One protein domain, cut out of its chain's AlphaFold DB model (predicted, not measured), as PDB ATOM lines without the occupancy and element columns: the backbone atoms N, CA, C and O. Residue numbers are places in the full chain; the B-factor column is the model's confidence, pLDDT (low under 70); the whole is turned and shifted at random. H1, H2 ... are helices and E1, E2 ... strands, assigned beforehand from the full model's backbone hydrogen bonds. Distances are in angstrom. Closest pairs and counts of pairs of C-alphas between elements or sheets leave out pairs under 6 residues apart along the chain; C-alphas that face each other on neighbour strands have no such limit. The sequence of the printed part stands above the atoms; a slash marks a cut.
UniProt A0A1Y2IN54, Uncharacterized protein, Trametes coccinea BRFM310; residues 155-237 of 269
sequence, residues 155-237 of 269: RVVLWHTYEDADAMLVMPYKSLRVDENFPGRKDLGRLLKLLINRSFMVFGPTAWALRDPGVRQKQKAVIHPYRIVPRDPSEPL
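What this domain is: This is residues 155 to 237 of the 269 residues of an uncharacterized protein of Trametes coccinea BRFM310 (UniProt A0A1Y2IN54). A strongly twisted, curled sheet of four strands is strung along the long strand E4, with E2 and then E3 beside its first part and the short E1 beside its later part. The small helix H2 packs over E2, H1 and the loop of residues 173 to 185 make one end of the elongated whole, and residues 231 to 237 make the other end. The printed part has 83 residues with three named helices and four named strands, along the chain E1, E2, H1, E3, H2, H3, E4; the sheet's order is E1, E4, E2, E3, all antiparallel, and the class is mixed, helices and strands. It is only just compact, close to loose, with a radius of gyration of the C-alphas of 14.0 A and spans of 47 by 22 by 20 A.

Where its parts are: E4, residues 221 to 230, is 28.2 A long and ends at C-alpha 230 (25.187, 16.934, -31.336). E2, residues 167 to 172, is 16.0 A long; E1, residues 155 to 158, begins at C-alpha 155 (23.930, 20.562, -36.055), and E3, residues 200 to 203, follows H1. H1, residues 186 to 194, is 12.5 A long and begins at C-alpha 186 (9.089, 46.771, -28.716). H2 is residues 204 to 209 and H3 is residues 213 to 218.

How they stand to each other: E4 has staggered pairing: residues 221 to 226 pair with E2 and residues 226 to 229 with E1. E4 and E2 are antiparallel at 154 degrees, with N 169 and O 224 2.9 A apart. E1 and E4 are antiparallel at 137 degrees, with N 157 and O 227 2.9 A apart. E2 and E3 are antiparallel at 149 degrees, with N 202 and O 168 2.8 A apart. These N and O pairs are within hydrogen-bond range. E1 and E3 are the edge strands. H2 is on the sheet at a height of 8.5 A, only just over E2, with 3 of its C-alphas falling on that strand; on the local plane it stands at 49 degrees to E2, slantwise to the strands. The closest C-alphas of E2 and H2 are those of Met 168 and Ala 207, 5.4 A. H1 only grazes the sheet, with residues 192 to 193. H3 is not on the sheet, but only just, with 4 pairs of C-alphas within 10 A. H2 and H3 are close but not clearly touching, about perpendicular at 83 degrees; their closest C-alphas, of Ala 209 and Val 215, are 7.3 A apart. E3, H2, H3 and E4 form a split strand-helix-strand unit, two strands running the same way with E2 between them in the sheet; its crossover is right-handed. In H1, H2 and H3 every O i to N i+4 pair is within hydrogen-bond range.

The domain as a whole: The two C-alphas farthest apart, those of Asn 181 and Ser 234, are 47.8 A apart. The printed part has no cut. The link from E2 to H1, 13 residues, is long. The mean pLDDT of the printed part is 80.9; residues 174 to 196 and residue 237 are under 70.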
ATOM      1  N   ARG A 155      24.700  20.340 -34.836       90.50
ATOM      2  CA  ARG A 155      23.930  20.562 -36.055       90.50
ATOM      3  C   ARG A 155      22.528  21.016 -35.684       90.50
ATOM      4  O   ARG A 155      22.020  20.715 -34.608       90.50
ATOM      5  N   VAL A 156      21.914  21.748 -36.597       89.62
ATOM      6  CA  VAL A 156      20.559  22.267 -36.433       89.62
ATOM      7  C   VAL A 156      19.646  21.430 -37.313       89.62
ATOM      8  O   VAL A 156      19.890  21.312 -38.513       89.62
ATOM      9  N   VAL A 157      18.642  20.802 -36.708       92.25
ATOM     10  CA  VAL A 157      17.735  19.864 -37.378       92.25
ATOM     11  C   VAL A 157      16.318  20.409 -37.298       92.25
ATOM     12  O   VAL A 157      15.914  20.918 -36.253       92.25
ATOM     13  N   LEU A 158      15.576  20.336 -38.405       94.75
ATOM     14  CA  LEU A 158      14.167  20.721 -38.428       94.75
ATOM     15  C   LEU A 158      13.391  19.813 -37.472       94.75
ATOM     16  O   LEU A 158      13.521  18.589 -37.533       94.75
ATOM     17  N   TRP A 159      12.611  20.412 -36.581       94.75
ATOM     18  CA  TRP A 159      11.819  19.683 -35.601       94.75
ATOM     19  C   TRP A 159      10.339  19.680 -35.994       94.75
ATOM     20  O   TRP A 159       9.901  20.484 -36.815       94.75
ATOM     21  N   HIS A 160       9.571  18.743 -35.443       93.12
ATOM     22  CA  HIS A 160       8.153  18.570 -35.771       93.12
ATOM     23  C   HIS A 160       7.231  19.252 -34.750       93.12
ATOM     24  O   HIS A 160       6.144  19.694 -35.117       93.12
ATOM     25  N   THR A 161       7.666  19.399 -33.493       94.31
ATOM     26  CA  THR A 161       6.921  20.110 -32.443       94.31
ATOM     27  C   THR A 161       7.488  21.507 -32.183       94.31
ATOM     28  O   THR A 161       8.663  21.783 -32.408       94.31
ATOM     29  N   TYR A 162       6.655  22.428 -31.699       93.12
ATOM     30  CA  TYR A 162       7.138  23.738 -31.233       93.12
ATOM     31  C   TYR A 162       7.603  23.683 -29.772       93.12
ATOM     32  O   TYR A 162       8.460  24.467 -29.371       93.12
ATOM     33  N   GLU A 163       7.060  22.752 -28.986       92.12
ATOM     34  CA  GLU A 163       7.275  22.646 -27.539       92.12
ATOM     35  C   GLU A 163       8.721  22.307 -27.170       92.12
ATOM     36  O   GLU A 163       9.232  22.855 -26.198       92.12
ATOM     37  N   ASP A 164       9.419  21.524 -27.993       90.25
ATOM     38  CA  ASP A 164      10.800  21.088 -27.728       90.25
ATOM     39  C   ASP A 164      11.846  21.821 -28.578       90.25
ATOM     40  O   ASP A 164      13.013  21.434 -28.624       90.25
ATOM     41  N   ALA A 165      11.442  22.863 -29.305       91.19
ATOM     42  CA  ALA A 165      12.327  23.552 -30.234       91.19
ATOM     43  C   ALA A 165      13.328  24.456 -29.494       91.19
ATOM     44  O   ALA A 165      12.923  25.406 -28.819       91.19
ATOM     45  N   ASP A 166      14.627  24.204 -29.651       90.38
ATOM     46  CA  ASP A 166      15.705  25.038 -29.088       90.38
ATOM     47  C   ASP A 166      15.860  26.371 -29.834       90.38
ATOM     48  O   ASP A 166      16.301  27.381 -29.274       90.38
ATOM     49  N   ALA A 167      15.512  26.364 -31.120       91.56
ATOM     50  CA  ALA A 167      15.636  27.495 -32.018       91.56
ATOM     51  C   ALA A 167      14.402  27.622 -32.915       91.56
ATOM     52  O   ALA A 167      13.716  26.646 -33.217       91.56
ATOM     53  N   MET A 168      14.139  28.840 -33.376       93.56
ATOM     54  CA  MET A 168      13.054  29.139 -34.309       93.56
ATOM     55  C   MET A 168      13.621  29.865 -35.520       93.56
ATOM     56  O   MET A 168      14.246  30.919 -35.381       93.56
ATOM     57  N   LEU A 169      13.393  29.324 -36.714       92.75
ATOM     58  CA  LEU A 169      13.654  30.043 -37.954       92.75
ATOM     59  C   LEU A 169      12.436  30.902 -38.269       92.75
ATOM     60  O   LEU A 169      11.352  30.374 -38.511       92.75
ATOM     61  N   VAL A 170      12.629  32.215 -38.289       90.31
ATOM     62  CA  VAL A 170      11.585  33.182 -38.614       90.31
ATOM     63  C   VAL A 170      11.820  33.687 -40.031       90.31
ATOM     64  O   VAL A 170      12.881  34.230 -40.350       90.31
ATOM     65  N   MET A 171      10.823  33.493 -40.891       86.50
ATOM     66  CA  MET A 171      10.824  33.944 -42.279       86.50
ATOM     67  C   MET A 171       9.676  34.939 -42.487       86.50
ATOM     68  O   MET A 171       8.521  34.524 -42.609       86.50
ATOM     69  N   PRO A 172       9.953  36.254 -42.503       83.00
ATOM     70  CA  PRO A 172       8.915  37.252 -42.731       83.00
ATOM     71  C   PRO A 172       8.288  37.083 -44.125       83.00
ATOM     72  O   PRO A 172       9.002  36.890 -45.113       83.00
ATOM     73  N   TYR A 173       6.958  37.190 -44.233       79.44
ATOM     74  CA  TYR A 173       6.300  37.314 -45.535       79.44
ATOM     75  C   TYR A 173       6.781  38.583 -46.254       79.44
ATOM     76  O   TYR A 173       6.923  39.639 -45.645       79.44
ATOM     77  N   LYS A 174       6.999  38.506 -47.571       68.25
ATOM     78  CA  LYS A 174       7.526  39.625 -48.381       68.25
ATOM     79  C   LYS A 174       6.633  40.879 -48.387       68.25
ATOM     80  O   LYS A 174       7.079  41.943 -48.794       68.25
ATOM     81  N   SER A 175       5.383  40.762 -47.941       63.97
ATOM     82  CA  SER A 175       4.384  41.837 -47.889       63.97
ATOM     83  C   SER A 175       4.133  42.383 -46.473       63.97
ATOM     84  O   SER A 175       3.145  43.080 -46.234       63.97
ATOM     85  N   LEU A 176       5.002  42.066 -45.510       55.72
ATOM     86  CA  LEU A 176       4.811  42.423 -44.106       55.72
ATOM     87  C   LEU A 176       4.874  43.939 -43.867       55.72
ATOM     88  O   LEU A 176       5.946  44.534 -43.762       55.72
ATOM     89  N   ARG A 177       3.708  44.547 -43.643       57.47
ATOM     90  CA  ARG A 177       3.603  45.689 -42.731       57.47
ATOM     91  C   ARG A 177       3.618  45.132 -41.308       57.47
ATOM     92  O   ARG A 177       2.649  44.488 -40.895       57.47
ATOM     93  N   VAL A 178       4.749  45.293 -40.618       57.75
ATOM     94  CA  VAL A 178       4.877  44.995 -39.183       57.75
ATOM     95  C   VAL A 178       3.917  45.925 -38.449       57.75
ATOM     96  O   VAL A 178       4.009  47.138 -38.616       57.75
ATOM     97  N   ASP A 179       2.977  45.359 -37.696       57.69
ATOM     98  CA  ASP A 179       2.076  46.142 -36.854       57.69
ATOM     99  C   ASP A 179       2.886  46.746 -35.699       57.69
ATOM    100  O   ASP A 179       3.453  46.026 -34.873       57.69
ATOM    101  N   GLU A 180       3.012  48.073 -35.698       58.34
ATOM    102  CA  GLU A 180       3.829  48.813 -34.733       58.34
ATOM    103  C   GLU A 180       3.213  48.812 -33.329       58.34
ATOM    104  O   GLU A 180       3.921  49.046 -32.347       58.34
ATOM    105  N   ASN A 181       1.928  48.467 -33.217       62.78
ATOM    106  CA  ASN A 181       1.180  48.514 -31.967       62.78
ATOM    107  C   ASN A 181       1.301  47.244 -31.123       62.78
ATOM    108  O   ASN A 181       0.566  47.101 -30.152       62.78
ATOM    109  N   PHE A 182       2.215  46.320 -31.444       57.22
ATOM    110  CA  PHE A 182       2.323  45.055 -30.722       57.22
ATOM    111  C   PHE A 182       2.702  45.256 -29.241       57.22
ATOM    112  O   PHE A 182       3.859  45.592 -28.939       57.22
ATOM    113  N   PRO A 183       1.775  45.033 -28.287       49.50
ATOM    114  CA  PRO A 183       2.060  45.267 -26.884       49.50
ATOM    115  C   PRO A 183       2.970  44.150 -26.361       49.50
ATOM    116  O   PRO A 183       2.730  42.964 -26.579       49.50
ATOM    117  N   GLY A 184       4.047  44.534 -25.676       53.06
ATOM    118  CA  GLY A 184       4.860  43.614 -24.875       53.06
ATOM    119  C   GLY A 184       6.266  43.305 -25.388       53.06
ATOM    120  O   GLY A 184       7.063  42.808 -24.601       53.06
ATOM    121  N   ARG A 185       6.634  43.619 -26.642       59.94
ATOM    122  CA  ARG A 185       8.018  43.412 -27.140       59.94
ATOM    123  C   ARG A 185       8.422  44.420 -28.220       59.94
ATOM    124  O   ARG A 185       8.652  44.043 -29.371       59.94
ATOM    125  N   LYS A 186       8.568  45.696 -27.838       62.91
ATOM    126  CA  LYS A 186       9.089  46.771 -28.716       62.91
ATOM    127  C   LYS A 186      10.400  46.370 -29.409       62.91
ATOM    128  O   LYS A 186      10.620  46.711 -30.570       62.91
ATOM    129  N   ASP A 187      11.223  45.576 -28.728       66.19
ATOM    130  CA  ASP A 187      12.513  45.115 -29.242       66.19
ATOM    131  C   ASP A 187      12.373  44.080 -30.366       66.19
ATOM    132  O   ASP A 187      13.120  44.130 -31.342       66.19
ATOM    133  N   LEU A 188      11.379  43.186 -30.288       66.56
ATOM    134  CA  LEU A 188      11.147  42.172 -31.319       66.56
ATOM    135  C   LEU A 188      10.566  42.798 -32.591       66.56
ATOM    136  O   LEU A 188      11.003  42.462 -33.688       66.56
ATOM    137  N   GLY A 189       9.633  43.744 -32.444       67.69
ATOM    138  CA  GLY A 189       9.088  44.504 -33.570       67.69
ATOM    139  C   GLY A 189      10.166  45.316 -34.294       67.69
ATOM    140  O   GLY A 189      10.271  45.247 -35.518       67.69
ATOM    141  N   ARG A 190      11.035  46.017 -33.546       69.69
ATOM    142  CA  ARG A 190      12.187  46.741 -34.118       69.69
ATOM    143  C   ARG A 190      13.165  45.807 -34.825       69.69
ATOM    144  O   ARG A 190      13.600  46.114 -35.931       69.69
ATOM    145  N   LEU A 191      13.482  44.664 -34.218       66.88
ATOM    146  CA  LEU A 191      14.362  43.661 -34.811       66.88
ATOM    147  C   LEU A 191      13.782  43.095 -36.118       66.88
ATOM    148  O   LEU A 191      14.480  43.043 -37.126       66.88
ATOM    149  N   LEU A 192      12.499  42.725 -36.121       66.62
ATOM    150  CA  LEU A 192      11.788  42.249 -37.312       66.62
ATOM    151  C   LEU A 192      11.779  43.306 -38.424       66.62
ATOM    152  O   LEU A 192      11.964  42.966 -39.590       66.62
ATOM    153  N   LYS A 193      11.629  44.587 -38.065       68.31
ATOM    154  CA  LYS A 193      11.674  45.715 -39.006       68.31
ATOM    155  C   LYS A 193      13.070  45.916 -39.613       68.31
ATOM    156  O   LYS A 193      13.185  46.237 -40.790       68.31
ATOM    157  N   LEU A 194      14.139  45.683 -38.851       67.25
ATOM    158  CA  LEU A 194      15.515  45.721 -39.372       67.25
ATOM    159  C   LEU A 194      15.844  44.516 -40.266       67.25
ATOM    160  O   LEU A 194      16.738  44.590 -41.106       67.25
ATOM    161  N   LEU A 195      15.117  43.413 -40.094       68.00
ATOM    162  CA  LEU A 195      15.309  42.159 -40.820       68.00
ATOM    163  C   LEU A 195      14.259  41.946 -41.915       68.00
ATOM    164  O   LEU A 195      14.072  40.817 -42.369       68.00
ATOM    165  N   ILE A 196      13.596  43.016 -42.372       66.62
ATOM    166  CA  ILE A 196      12.661  42.954 -43.501       66.62
ATOM    167  C   ILE A 196      13.361  42.258 -44.678       66.62
ATOM    168  O   ILE A 196      14.459  42.635 -45.089       66.62
ATOM    169  N   ASN A 197      12.723  41.205 -45.196       70.38
ATOM    170  CA  ASN A 197      13.211  40.328 -46.270       70.38
ATOM    171  C   ASN A 197      14.391  39.398 -45.931       70.38
ATOM    172  O   ASN A 197      14.950  38.783 -46.842       70.38
ATOM    173  N   ARG A 198      14.771  39.244 -44.659       80.75
ATOM    174  CA  ARG A 198      15.787  38.269 -44.237       80.75
ATOM    175  C   ARG A 198      15.174  37.197 -43.347       80.75
ATOM    176  O   ARG A 198      14.412  37.488 -42.433       80.75
ATOM    177  N   SER A 199      15.548  35.948 -43.604       81.88
ATOM    178  CA  SER A 199      15.353  34.855 -42.658       81.88
ATOM    179  C   SER A 199      16.363  34.976 -41.523       81.88
ATOM    180  O   SER A 199      17.531  35.308 -41.744       81.88
ATOM    181  N   PHE A 200      15.941  34.692 -40.301       85.56
ATOM    182  CA  PHE A 200      16.849  34.685 -39.162       85.56
ATOM    183  C   PHE A 200      16.480  33.600 -38.171       85.56
ATOM    184  O   PHE A 200      15.319  33.209 -38.045       85.56
ATOM    185  N   MET A 201      17.500  33.105 -37.481       87.81
ATOM    186  CA  MET A 201      17.352  32.092 -36.459       87.81
ATOM    187  C   MET A 201      17.383  32.759 -35.090       87.81
ATOM    188  O   MET A 201      18.274  33.549 -34.762       87.81
ATOM    189  N   VAL A 202      16.355  32.463 -34.313       88.62
ATOM    190  CA  VAL A 202      16.135  32.993 -32.978       88.62
ATOM    191  C   VAL A 202      16.408  31.883 -31.981       88.62
ATOM    192  O   VAL A 202      15.945  30.760 -32.174       88.62
ATOM    193  N   PHE A 203      17.116  32.212 -30.905       87.44
ATOM    194  CA  PHE A 203      17.437  31.285 -29.825       87.44
ATOM    195  C   PHE A 203      16.937  31.810 -28.471       87.44
ATOM    196  O   PHE A 203      16.600  32.991 -28.321       87.44
ATOM    197  N   GLY A 204      16.902  30.927 -27.471       84.94
ATOM    198  CA  GLY A 204      16.686  31.297 -26.071       84.94
ATOM    199  C   GLY A 204      15.260  31.785 -25.751       84.94
ATOM    200  O   GLY A 204      14.295  31.302 -26.348       84.94
ATOM    201  N   PRO A 205      15.085  32.752 -24.821       82.19
ATOM    202  CA  PRO A 205      13.763  33.197 -24.346       82.19
ATOM    203  C   PRO A 205      12.840  33.735 -25.446       82.19
ATOM    204  O   PRO A 205      11.612  33.718 -25.328       82.19
ATOM    205  N   THR A 206      13.420  34.235 -26.534       81.12
ATOM    206  CA  THR A 206      12.661  34.710 -27.692       81.12
ATOM    207  C   THR A 206      12.115  33.547 -28.494       81.12
ATOM    208  O   THR A 206      10.936  33.564 -28.818       81.12
ATOM    209  N   ALA A 207      12.929  32.517 -28.748       87.62
ATOM    210  CA  ALA A 207      12.466  31.283 -29.379       87.62
ATOM    211  C   ALA A 207      11.366  30.615 -28.540       87.62
ATOM    212  O   ALA A 207      10.371  30.152 -29.088       87.62
ATOM    213  N   TRP A 208      11.496  30.659 -27.210       87.69
ATOM    214  CA  TRP A 208      10.482  30.156 -26.284       87.69
ATOM    215  C   TRP A 208       9.146  30.904 -26.401       87.69
ATOM    216  O   TRP A 208       8.093  30.285 -26.495       87.69
ATOM    217  N   ALA A 209       9.172  32.234 -26.486       87.25
ATOM    218  CA  ALA A 209       7.953  33.025 -26.665       87.25
ATOM    219  C   ALA A 209       7.259  32.789 -28.015       87.25
ATOM    220  O   ALA A 209       6.050  32.955 -28.124       87.25
ATOM    221  N   LEU A 210       8.018  32.389 -29.037       88.88
ATOM    222  CA  LEU A 210       7.481  31.995 -30.339       88.88
ATOM    223  C   LEU A 210       6.815  30.610 -30.322       88.88
ATOM    224  O   LEU A 210       6.286  30.193 -31.347       88.88
ATOM    225  N   ARG A 211       6.826  29.880 -29.200       90.38
ATOM    226  CA  ARG A 211       6.079  28.618 -29.069       90.38
ATOM    227  C   ARG A 211       4.575  28.869 -28.948       90.38
ATOM    228  O   ARG A 211       3.781  28.107 -29.504       90.38
ATOM    229  N   ASP A 212       4.193  29.977 -28.309       91.19
ATOM    230  CA  ASP A 212       2.797  30.372 -28.125       91.19
ATOM    231  C   ASP A 212       2.105  30.589 -29.491       91.19
ATOM    232  O   ASP A 212       2.547  31.431 -30.287       91.19
ATOM    233  N   PRO A 213       1.036  29.833 -29.811       90.75
ATOM    234  CA  PRO A 213       0.300  29.997 -31.060       90.75
ATOM    235  C   PRO A 213      -0.289  31.406 -31.228       90.75
ATOM    236  O   PRO A 213      -0.309  31.910 -32.351       90.75
ATOM    237  N   GLY A 214      -0.697  32.078 -30.148       90.69
ATOM    238  CA  GLY A 214      -1.235  33.438 -30.204       90.69
ATOM    239  C   GLY A 214      -0.184  34.458 -30.642       90.69
ATOM    240  O   GLY A 214      -0.475  35.356 -31.434       90.69
ATOM    241  N   VAL A 215       1.066  34.292 -30.197       86.00
ATOM    242  CA  VAL A 215       2.198  35.119 -30.648       86.00
ATOM    243  C   VAL A 215       2.546  34.807 -32.103       86.00
ATOM    244  O   VAL A 215       2.797  35.730 -32.880       86.00
ATOM    245  N   ARG A 216       2.523  33.529 -32.498       88.38
ATOM    246  CA  ARG A 216       2.819  33.108 -33.876       88.38
ATOM    247  C   ARG A 216       1.804  33.622 -34.883       88.38
ATOM    248  O   ARG A 216       2.215  34.162 -35.895       88.38
ATOM    249  N   GLN A 217       0.508  33.501 -34.608       87.25
ATOM    250  CA  GLN A 217      -0.544  33.979 -35.516       87.25
ATOM    251  C   GLN A 217      -0.461  35.488 -35.746       87.25
ATOM    252  O   GLN A 217      -0.701  35.984 -36.844       87.25
ATOM    253  N   LYS A 218      -0.085  36.219 -34.696       85.31
ATOM    254  CA  LYS A 218       0.108  37.662 -34.748       85.31
ATOM    255  C   LYS A 218       1.353  38.066 -35.540       85.31
ATOM    256  O   LYS A 218       1.382  39.128 -36.163       85.31
ATOM    257  N   GLN A 219       2.383  37.226 -35.543       78.75
ATOM    258  CA  GLN A 219       3.533  37.413 -36.412       78.75
ATOM    259  C   GLN A 219       3.157  36.971 -37.820       78.75
ATOM    260  O   GLN A 219       2.993  35.789 -38.091       78.75
ATOM    261  N   LYS A 220       3.055  37.915 -38.759       83.31
ATOM    262  CA  LYS A 220       2.849  37.588 -40.179       83.31
ATOM    263  C   LYS A 220       4.143  37.012 -40.789       83.31
ATOM    264  O   LYS A 220       4.698  37.562 -41.732       83.31
ATOM    265  N   ALA A 221       4.665  35.933 -40.227       86.56
ATOM    266  CA  ALA A 221       5.890  35.267 -40.633       86.56
ATOM    267  C   ALA A 221       5.680  33.753 -40.599       86.56
ATOM    268  O   ALA A 221       4.922  33.232 -39.782       86.56
ATOM    269  N   VAL A 222       6.384  33.038 -41.472       90.88
ATOM    270  CA  VAL A 222       6.487  31.583 -41.376       90.88
ATOM    271  C   VAL A 222       7.529  31.267 -40.312       90.88
ATOM    272  O   VAL A 222       8.667  31.730 -40.401       90.88
ATOM    273  N   ILE A 223       7.139  30.495 -39.300       93.25
ATOM    274  CA  ILE A 223       8.023  30.116 -38.195       93.25
ATOM    275  C   ILE A 223       8.197  28.606 -38.210       93.25
ATOM    276  O   ILE A 223       7.224  27.873 -38.039       93.25
ATOM    277  N   HIS A 224       9.436  28.151 -38.371       95.25
ATOM    278  CA  HIS A 224       9.782  26.734 -38.330       95.25
ATOM    279  C   HIS A 224      10.564  26.403 -37.054       95.25
ATOM    280  O   HIS A 224      11.547  27.094 -36.760       95.25
ATOM    281  N   PRO A 225      10.166  25.356 -36.313       96.25
ATOM    282  CA  PRO A 225      10.892  24.909 -35.136       96.25
ATOM    283  C   PRO A 225      12.135  24.105 -35.526       96.25
ATOM    284  O   PRO A 225      12.101  23.264 -36.422       96.25
ATOM    285  N   TYR A 226      13.238  24.349 -34.827       94.50
ATOM    286  CA  TYR A 226      14.498  23.635 -34.997       94.50
ATOM    287  C   TYR A 226      15.050  23.187 -33.644       94.50
ATOM    288  O   TYR A 226      14.861  23.848 -32.622       94.50
ATOM    289  N   ARG A 227      15.777  22.071 -33.658       92.56
ATOM    290  CA  ARG A 227      16.466  21.507 -32.498       92.56
ATOM    291  C   ARG A 227      17.973  21.499 -32.726       92.56
ATOM    292  O   ARG A 227      18.433  21.240 -33.843       92.56
ATOM    293  N   ILE A 228      18.737  21.787 -31.678       90.38
ATOM    294  CA  ILE A 228      20.195  21.696 -31.696       90.38
ATOM    295  C   ILE A 228      20.556  20.284 -31.242       90.38
ATOM    296  O   ILE A 228      20.261  19.879 -30.122       90.38
ATOM    297  N   VAL A 229      21.186  19.518 -32.125       90.44
ATOM    298  CA  VAL A 229      21.572  18.127 -31.864       90.44
ATOM    299  C   VAL A 229      23.090  18.017 -31.996       90.44
ATOM    300  O   VAL A 229      23.646  18.612 -32.925       90.44
ATOM    301  N   PRO A 230      23.788  17.271 -31.126       91.62
ATOM    302  CA  PRO A 230      25.187  16.934 -31.336       91.62
ATOM    303  C   PRO A 230      25.390  16.278 -32.699       91.62
ATOM    304  O   PRO A 230      24.516  15.575 -33.221       91.62
ATOM    305  N   ARG A 231      26.541  16.536 -33.311       89.88
ATOM    306  CA  ARG A 231      26.946  15.841 -34.534       89.88
ATOM    307  C   ARG A 231      27.309  14.395 -34.232       89.88
ATOM    308  O   ARG A 231      26.864  13.521 -34.970       89.88
ATOM    309  N   ASP A 232      28.016  14.178 -33.128       91.12
ATOM    310  CA  ASP A 232      28.401  12.858 -32.656       91.12
ATOM    311  C   ASP A 232      27.448  12.418 -31.537       91.12
ATOM    312  O   ASP A 232      27.489  12.974 -30.440       91.12
ATOM    313  N   PRO A 233      26.563  11.433 -31.780       83.50
ATOM    314  CA  PRO A 233      25.603  10.971 -30.773       83.50
ATOM    315  C   PRO A 233      26.278  10.257 -29.593       83.50
ATOM    316  O   PRO A 233      25.650  10.057 -28.559       83.50
ATOM    317  N   SER A 234      27.544   9.861 -29.754       87.62
ATOM    318  CA  SER A 234      28.386   9.298 -28.700       87.62
ATOM    319  C   SER A 234      28.979  10.355 -27.768       87.62
ATOM    320  O   SER A 234      29.460   9.998 -26.696       87.62
ATOM    321  N   GLU A 235      28.991  11.634 -28.164       80.81
ATOM    322  CA  GLU A 235      29.419  12.710 -27.273       80.81
ATOM    323  C   GLU A 235      28.286  12.951 -26.261       80.81
ATOM    324  O   GLU A 235      27.154  13.242 -26.667       80.81
ATOM    325  N   PRO A 236      28.536  12.788 -24.949       74.31
ATOM    326  CA  PRO A 236      27.513  13.030 -23.948       74.31
ATOM    327  C   PRO A 236      27.056  14.481 -24.067       74.31
ATOM    328  O   PRO A 236      27.861  15.411 -23.980       74.31
ATOM    329  N   LEU A 237      25.753  14.663 -24.290       66.50
ATOM    330  CA  LEU A 237      25.130  15.978 -24.267       66.50
ATOM    331  C   LEU A 237      25.538  16.684 -22.970       66.50
ATOM    332  O   LEU A 237      25.428  16.069 -21.902       66.50
TER     333      LEU A 237